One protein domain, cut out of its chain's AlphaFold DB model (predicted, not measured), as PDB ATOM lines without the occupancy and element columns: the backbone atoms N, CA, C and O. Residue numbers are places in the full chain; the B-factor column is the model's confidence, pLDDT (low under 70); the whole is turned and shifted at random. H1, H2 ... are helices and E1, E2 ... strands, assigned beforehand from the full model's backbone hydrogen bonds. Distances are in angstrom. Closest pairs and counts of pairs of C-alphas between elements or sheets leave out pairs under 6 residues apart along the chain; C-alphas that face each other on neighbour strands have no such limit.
ATOM      1  N   ASP A  28     190.984 166.023  82.814       92.00
ATOM      2  CA  ASP A  28     190.429 166.580  81.589       92.00
ATOM      3  C   ASP A  28     190.159 165.539  80.504       92.00
ATOM      4  O   ASP A  28     189.255 165.735  79.685       92.00
ATOM      5  N   ALA A  29     190.943 164.459  80.470       93.44
ATOM      6  CA  ALA A  29     190.755 163.395  79.498       93.44
ATOM      7  C   ALA A  29     189.497 162.595  79.843       93.44
ATOM      8  O   ALA A  29     188.632 162.427  78.979       93.44
ATOM      9  N   ALA A  30     189.358 162.191  81.109       95.75
ATOM     10  CA  ALA A  30     188.164 161.506  81.594       95.75
ATOM     11  C   ALA A  30     186.911 162.370  81.401       95.75
ATOM     12  O   ALA A  30     185.930 161.916  80.817       95.75
ATOM     13  N   ALA A  31     186.962 163.649  81.784       95.12
ATOM     14  CA  ALA A  31     185.829 164.559  81.626       95.12
ATOM     15  C   ALA A  31     185.393 164.725  80.157       95.12
ATOM     16  O   ALA A  31     184.197 164.752  79.857       95.12
ATOM     17  N   ALA A  32     186.347 164.828  79.224       96.94
ATOM     18  CA  ALA A  32     186.038 164.926  77.799       96.94
ATOM     19  C   ALA A  32     185.450 163.623  77.233       96.94
ATOM     20  O   ALA A  32     184.513 163.683  76.436       96.94
ATOM     21  N   ALA A  33     185.969 162.464  77.650       98.25
ATOM     22  CA  ALA A  33     185.456 161.162  77.236       98.25
ATOM     23  C   ALA A  33     184.020 160.932  77.735       98.25
ATOM     24  O   ALA A  33     183.149 160.578  76.940       98.25
ATOM     25  N   GLU A  34     183.749 161.221  79.010       98.50
ATOM     26  CA  GLU A  34     182.415 161.106  79.618       98.50
ATOM     27  C   GLU A  34     181.372 161.959  78.887       98.50
ATOM     28  O   GLU A  34     180.275 161.491  78.582       98.50
ATOM     29  N   ALA A  35     181.725 163.189  78.503       98.25
ATOM     30  CA  ALA A  35     180.827 164.040  77.724       98.25
ATOM     31  C   ALA A  35     180.465 163.420  76.359       98.25
ATOM     32  O   ALA A  35     179.311 163.490  75.930       98.25
ATOM     33  N   VAL A  36     181.427 162.796  75.671       98.69
ATOM     34  CA  VAL A  36     181.182 162.115  74.388       98.69
ATOM     35  C   VAL A  36     180.327 160.864  74.582       98.69
ATOM     36  O   VAL A  36     179.369 160.669  73.833       98.69
ATOM     37  N   LEU A  37     180.642 160.045  75.591       98.69
ATOM     38  CA  LEU A  37     179.883 158.841  75.937       98.69
ATOM     39  C   LEU A  37     178.423 159.179  76.237       98.69
ATOM     40  O   LEU A  37     177.515 158.537  75.710       98.69
ATOM     41  N   TYR A  38     178.198 160.237  77.012       98.69
ATOM     42  CA  TYR A  38     176.860 160.702  77.341       98.69
ATOM     43  C   TYR A  38     176.073 161.142  76.098       98.69
ATOM     44  O   TYR A  38     174.934 160.719  75.900       98.69
ATOM     45  N   LEU A  39     176.681 161.930  75.203       98.69
ATOM     46  CA  LEU A  39     176.027 162.331  73.950       98.69
ATOM     47  C   LEU A  39     175.723 161.126  73.047       98.69
ATOM     48  O   LEU A  39     174.660 161.072  72.426       98.69
ATOM     49  N   ALA A  40     176.619 160.141  72.986       98.50
ATOM     50  CA  ALA A  40     176.374 158.908  72.246       98.50
ATOM     51  C   ALA A  40     175.197 158.114  72.836       98.50
ATOM     52  O   ALA A  40     174.343 157.647  72.083       98.50
ATOM     53  N   ALA A  41     175.106 158.024  74.167       98.44
ATOM     54  CA  ALA A  41     174.003 157.365  74.867       98.44
ATOM     55  C   ALA A  41     172.645 158.040  74.604       98.44
ATOM     56  O   ALA A  41     171.626 157.359  74.510       98.44
ATOM     57  N   LEU A  42     172.630 159.361  74.398       98.62
ATOM     58  CA  LEU A  42     171.447 160.107  73.951       98.62
ATOM     59  C   LEU A  42     171.111 159.906  72.457       98.62
ATOM     60  O   LEU A  42     170.108 160.429  71.974       98.62
ATOM     61  N   GLY A  43     171.928 159.159  71.708       98.56
ATOM     62  CA  GLY A  43     171.707 158.837  70.296       98.56
ATOM     63  C   GLY A  43     172.350 159.809  69.302       98.56
ATOM     64  O   GLY A  43     172.094 159.708  68.096       98.56
ATOM     65  N   HIS A  44     173.195 160.745  69.753       98.56
ATOM     66  CA  HIS A  44     173.910 161.632  68.837       98.56
ATOM     67  C   HIS A  44     174.902 160.844  67.971       98.56
ATOM     68  O   HIS A  44     175.732 160.095  68.471       98.56
ATOM     69  N   ARG A  45     174.852 161.067  66.651       98.06
ATOM     70  CA  ARG A  45     175.787 160.472  65.668       98.06
ATOM     71  C   ARG A  45     176.799 161.469  65.105       98.06
ATOM     72  O   ARG A  45     177.790 161.082  64.489       98.06
ATOM     73  N   ARG A  46     176.518 162.764  65.278       98.44
ATOM     74  CA  ARG A  46     177.330 163.885  64.800       98.44
ATOM     75  C   ARG A  46     177.480 164.892  65.931       98.44
ATOM     76  O   ARG A  46     176.475 165.437  66.379       98.44
ATOM     77  N   ILE A  47     178.707 165.134  66.372       98.31
ATOM     78  CA  ILE A  47     179.003 166.036  67.491       98.31
ATOM     79  C   ILE A  47     180.127 167.002  67.124       98.31
ATOM     80  O   ILE A  47     180.940 166.746  66.233       98.31
ATOM     81  N   ALA A  48     180.167 168.146  67.798       97.00
ATOM     82  CA  ALA A  48     181.229 169.122  67.624       97.00
ATOM     83  C   ALA A  48     181.701 169.632  68.980       97.00
ATOM     84  O   ALA A  48     180.885 169.890  69.863       97.00
ATOM     85  N   ARG A  49     183.011 169.824  69.112       94.81
ATOM     86  CA  ARG A  49     183.614 170.526  70.239       94.81
ATOM     87  C   ARG A  49     184.014 171.924  69.794       94.81
ATOM     88  O   ARG A  49     184.771 172.069  68.841       94.81
ATOM     89  N   VAL A  50     183.526 172.940  70.495       93.88
ATOM     90  CA  VAL A  50     184.055 174.304  70.392       93.88
ATOM     91  C   VAL A  50     185.120 174.449  71.472       93.88
ATOM     92  O   VAL A  50     184.881 174.129  72.634       93.88
ATOM     93  N   SER A  51     186.322 174.838  71.074       91.12
ATOM     94  CA  SER A  51     187.514 174.836  71.924       91.12
ATOM     95  C   SER A  51     188.240 176.165  71.859       91.12
ATOM     96  O   SER A  51     188.109 176.879  70.874       91.12
ATOM     97  N   GLY A  52     189.021 176.470  72.895       86.31
ATOM     98  CA  GLY A  52     189.988 177.563  72.849       86.31
ATOM     99  C   GLY A  52     191.182 177.245  71.944       86.31
ATOM    100  O   GLY A  52     191.260 176.130  71.415       86.31
ATOM    101  N   PRO A  53     192.138 178.181  71.810       83.94
ATOM    102  CA  PRO A  53     193.361 177.979  71.043       83.94
ATOM    103  C   PRO A  53     194.069 176.662  71.388       83.94
ATOM    104  O   PRO A  53     194.023 176.182  72.527       83.94
ATOM    105  N   ALA A  54     194.722 176.073  70.385       68.69
ATOM    106  CA  ALA A  54     195.478 174.831  70.511       68.69
ATOM    107  C   ALA A  54     196.853 175.084  71.157       68.69
ATOM    108  O   ALA A  54     197.889 174.788  70.575       68.69
ATOM    109  N   GLU A  55     196.855 175.667  72.352       68.38
ATOM    110  CA  GLU A  55     198.067 175.847  73.150       68.38
ATOM    111  C   GLU A  55     198.346 174.588  73.995       68.38
ATOM    112  O   GLU A  55     197.400 173.877  74.377       68.38
ATOM    113  N   PRO A  56     199.621 174.289  74.317       61.34
ATOM    114  CA  PRO A  56     199.975 173.207  75.230       61.34
ATOM    115  C   PRO A  56     199.250 173.380  76.575       61.34
ATOM    116  O   PRO A  56     199.457 174.360  77.285       61.34
ATOM    117  N   GLY A  57     198.372 172.438  76.931       73.75
ATOM    118  CA  GLY A  57     197.571 172.522  78.154       73.75
ATOM    119  C   GLY A  57     196.257 171.748  78.072       73.75
ATOM    120  O   GLY A  57     196.098 170.828  77.266       73.75
ATOM    121  N   HIS A  58     195.288 172.137  78.903       77.50
ATOM    122  CA  HIS A  58     193.997 171.447  79.046       77.50
ATOM    123  C   HIS A  58     193.213 171.344  77.729       77.50
ATOM    124  O   HIS A  58     192.544 170.342  77.476       77.50
ATOM    125  N   SER A  59     193.322 172.346  76.845       78.19
ATOM    126  CA  SER A  59     192.638 172.326  75.545       78.19
ATOM    127  C   SER A  59     193.124 171.175  74.657       78.19
ATOM    128  O   SER A  59     192.298 170.496  74.038       78.19
ATOM    129  N   ALA A  60     194.431 170.900  74.639       86.56
ATOM    130  CA  ALA A  60     195.016 169.815  73.854       86.56
ATOM    131  C   ALA A  60     194.588 168.437  74.386       86.56
ATOM    132  O   ALA A  60     194.099 167.613  73.612       86.56
ATOM    133  N   VAL A  61     194.663 168.227  75.708       90.94
ATOM    134  CA  VAL A  61     194.246 166.973  76.370       90.94
ATOM    135  C   VAL A  61     192.778 166.655  76.078       90.94
ATOM    136  O   VAL A  61     192.455 165.565  75.607       90.94
ATOM    137  N   ARG A  62     191.889 167.640  76.251       92.88
ATOM    138  CA  ARG A  62     190.460 167.481  75.943       92.88
ATOM    139  C   ARG A  62     190.208 167.223  74.456       92.88
ATOM    140  O   ARG A  62     189.304 166.465  74.126       92.88
ATOM    141  N   THR A  63     190.980 167.840  73.554       94.12
ATOM    142  CA  THR A  63     190.859 167.596  72.101       94.12
ATOM    143  C   THR A  63     191.196 166.153  71.753       94.12
ATOM    144  O   THR A  63     190.456 165.521  70.997       94.12
ATOM    145  N   ALA A  64     192.297 165.640  72.301       94.38
ATOM    146  CA  ALA A  64     192.753 164.283  72.048       94.38
ATOM    147  C   ALA A  64     191.733 163.257  72.559       94.38
ATOM    148  O   ALA A  64     191.279 162.419  71.783       94.38
ATOM    149  N   ALA A  65     191.295 163.392  73.816       96.75
ATOM    150  CA  ALA A  65     190.291 162.510  74.408       96.75
ATOM    151  C   ALA A  65     188.957 162.555  73.643       96.75
ATOM    152  O   ALA A  65     188.438 161.512  73.261       96.75
ATOM    153  N   PHE A  66     188.451 163.751  73.315       97.88
ATOM    154  CA  PHE A  66     187.239 163.911  72.502       97.88
ATOM    155  C   PHE A  66     187.335 163.176  71.156       97.88
ATOM    156  O   PHE A  66     186.410 162.465  70.764       97.88
ATOM    157  N   THR A  67     188.457 163.351  70.451       97.50
ATOM    158  CA  THR A  67     188.670 162.763  69.121       97.50
ATOM    159  C   THR A  67     188.749 161.244  69.204       97.50
ATOM    160  O   THR A  67     188.115 160.552  68.411       97.50
ATOM    161  N   GLU A  68     189.488 160.723  70.184       98.44
ATOM    162  CA  GLU A  68     189.678 159.288  70.354       98.44
ATOM    163  C   GLU A  68     188.386 158.586  70.786       98.44
ATOM    164  O   GLU A  68     187.995 157.600  70.164       98.44
ATOM    165  N   THR A  69     187.655 159.120  71.770       98.69
ATOM    166  CA  THR A  69     186.374 158.538  72.197       98.69
ATOM    167  C   THR A  69     185.340 158.575  71.070       98.69
ATOM    168  O   THR A  69     184.654 157.583  70.825       98.69
ATOM    169  N   ALA A  70     185.256 159.678  70.317       98.56
ATOM    170  CA  ALA A  70     184.356 159.758  69.167       98.56
ATOM    171  C   ALA A  70     184.713 158.732  68.080       98.56
ATOM    172  O   ALA A  70     183.819 158.099  67.517       98.56
ATOM    173  N   ARG A  71     186.012 158.531  67.818       98.38
ATOM    174  CA  ARG A  71     186.512 157.524  66.874       98.38
ATOM    175  C   ARG A  71     186.142 156.109  67.317       98.38
ATOM    176  O   ARG A  71     185.661 155.335  66.494       98.38
ATOM    177  N   GLN A  72     186.330 155.781  68.594       98.50
ATOM    178  CA  GLN A  72     185.993 154.467  69.158       98.50
ATOM    179  C   GLN A  72     184.495 154.147  69.052       98.50
ATOM    180  O   GLN A  72     184.125 152.999  68.823       98.50
ATOM    181  N   LEU A  73     183.640 155.164  69.162       98.31
ATOM    182  CA  LEU A  73     182.184 155.035  69.054       98.31
ATOM    183  C   LEU A  73     181.656 155.169  67.612       98.31
ATOM    184  O   LEU A  73     180.446 155.111  67.395       98.31
ATOM    185  N   GLY A  74     182.531 155.379  66.621       98.25
ATOM    186  CA  GLY A  74     182.135 155.556  65.219       98.25
ATOM    187  C   GLY A  74     181.337 156.839  64.948       98.25
ATOM    188  O   GLY A  74     180.542 156.889  64.007       98.25
ATOM    189  N   LEU A  75     181.513 157.878  65.768       98.44
ATOM    190  CA  LEU A  75     180.810 159.153  65.625       98.44
ATOM    191  C   LEU A  75     181.480 160.048  64.582       98.44
ATOM    192  O   LEU A  75     182.703 160.105  64.461       98.44
ATOM    193  N   THR A  76     180.680 160.851  63.880       98.38
ATOM    194  CA  THR A  76     181.220 161.977  63.108       98.38
ATOM    195  C   THR A  76     181.519 163.131  64.062       98.38
ATOM    196  O   THR A  76     180.594 163.733  64.613       98.38
ATOM    197  N   ALA A  77     182.791 163.474  64.242       97.50
ATOM    198  CA  ALA A  77     183.214 164.518  65.170       97.50
ATOM    199  C   ALA A  77     184.041 165.609  64.485       97.50
ATOM    200  O   ALA A  77     184.809 165.341  63.563       97.50
ATOM    201  N   ARG A  78     183.892 166.854  64.952       96.75
ATOM    202  CA  ARG A  78     184.750 167.980  64.555       96.75
ATOM    203  C   ARG A  78     185.128 168.843  65.752       96.75
ATOM    204  O   ARG A  78     184.303 169.053  66.640       96.75
ATOM    205  N   THR A  79     186.327 169.410  65.724       94.81
ATOM    206  CA  THR A  79     186.749 170.446  66.672       94.81
ATOM    207  C   THR A  79     186.806 171.787  65.949       94.81
ATOM    208  O   THR A  79     187.364 171.881  64.858       94.81
ATOM    209  N   VAL A  80     186.206 172.813  66.544       93.94
ATOM    210  CA  VAL A  80     186.245 174.202  66.077       93.94
ATOM    211  C   VAL A  80     187.023 175.012  67.106       93.94
ATOM    212  O   VAL A  80     186.707 174.963  68.295       93.94
ATOM    213  N   VAL A  81     188.048 175.732  66.662       91.06
ATOM    214  CA  VAL A  81     188.840 176.620  67.521       91.06
ATOM    215  C   VAL A  81     188.203 178.011  67.526       91.06
ATOM    216  O   VAL A  81     187.850 178.533  66.472       91.06
ATOM    217  N   ALA A  82     188.044 178.579  68.715       87.75
ATOM    218  CA  ALA A  82     187.508 179.902  69.006       87.75
ATOM    219  C   ALA A  82     188.371 180.581  70.088       87.75
ATOM    220  O   ALA A  82     189.280 179.967  70.643       87.75
TER     221      ALA A  82
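Overview. This is residues 28 to 82 of the 91 residues of an uncharacterized protein of Streptomyces yanglinensis (UniProt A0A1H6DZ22). Two parallel strands, E1 and E2, lie side by side as a narrow ribbon, and two helices, H1 and H2, cover one of its faces, leaving the other bare. H2 packs under both strands, while H1 lies beside H2 on the E1 side, with its first residues slanting away from the ribbon; both helices run back roughly against the strands. The 55 printed residues hold two named helices and two named strands in the order H1, E1, H2, E2, and the class is mixed, helices and strands. The whole is compact, with a radius of gyration of the C-alphas of 10.5 A, yet elongated in outline, spanning 31 by 20 by 15 A.

Along the chain. Strand E1 is residues 46 to 51, 16.6 A from first to last C-alpha. Strand E2 is residues 76 to 81, 17.1 A long, ending with C-alpha 81 at (188.840, 176.620, 67.521). The longest helix, H2, is residues 58 to 72, 21.2 A long, beginning with C-alpha 58 at (193.997, 171.447, 79.046). Helix H1 is residues 28 to 41, 20.0 A long, with C-alpha 28 at (190.429, 166.580, 81.589).

Arrangement. E1 and E2 are parallel neighbours, with 18 degrees between their directions. C-alphas 46 and 76, which face each other, are 4.7 A apart. Within hydrogen-bond range across the pair are, for instance, N 49 and O 78 at 2.9 A and N 80 and O 49 at 2.8 A. E1, H2 and E2 form a strand-helix-strand unit, two parallel neighbour strands with a helix between them along the chain, and its crossover is right-handed. The closest C-alphas of H2 and E2 are those of Ala 70 and Ala 77, 6.3 A apart. Those of H2 and E1 are Ser 51 and Ser 59, at 6.8 A. H1 and H2 touch, closest at the C-alphas of Ala 29 and Ala 65, 5.2 A apart. They run the same way at a steep tilt of 36 degrees, only just past shallow. H1 and E1 are near each other, with 8 pairs of C-alphas within 10 A. H1 and E2 are apart. In H1 and H2 every O i to N i+4 pair is within hydrogen-bond range.

Size, cuts and confidence. The two C-alphas farthest apart, those of Gly 43 and Pro 56, are 32.1 A from each other. The printed part, residues 28 to 82, has no cut. The links from H1 to E1 and from H2 to E2 are tight, with 4 and 3 residues, and the link from E1 to H2 is short, with 6. The mean pLDDT of the printed part is 93.2, and residues 54 to 56, in the link from E1 to H2, are under 70.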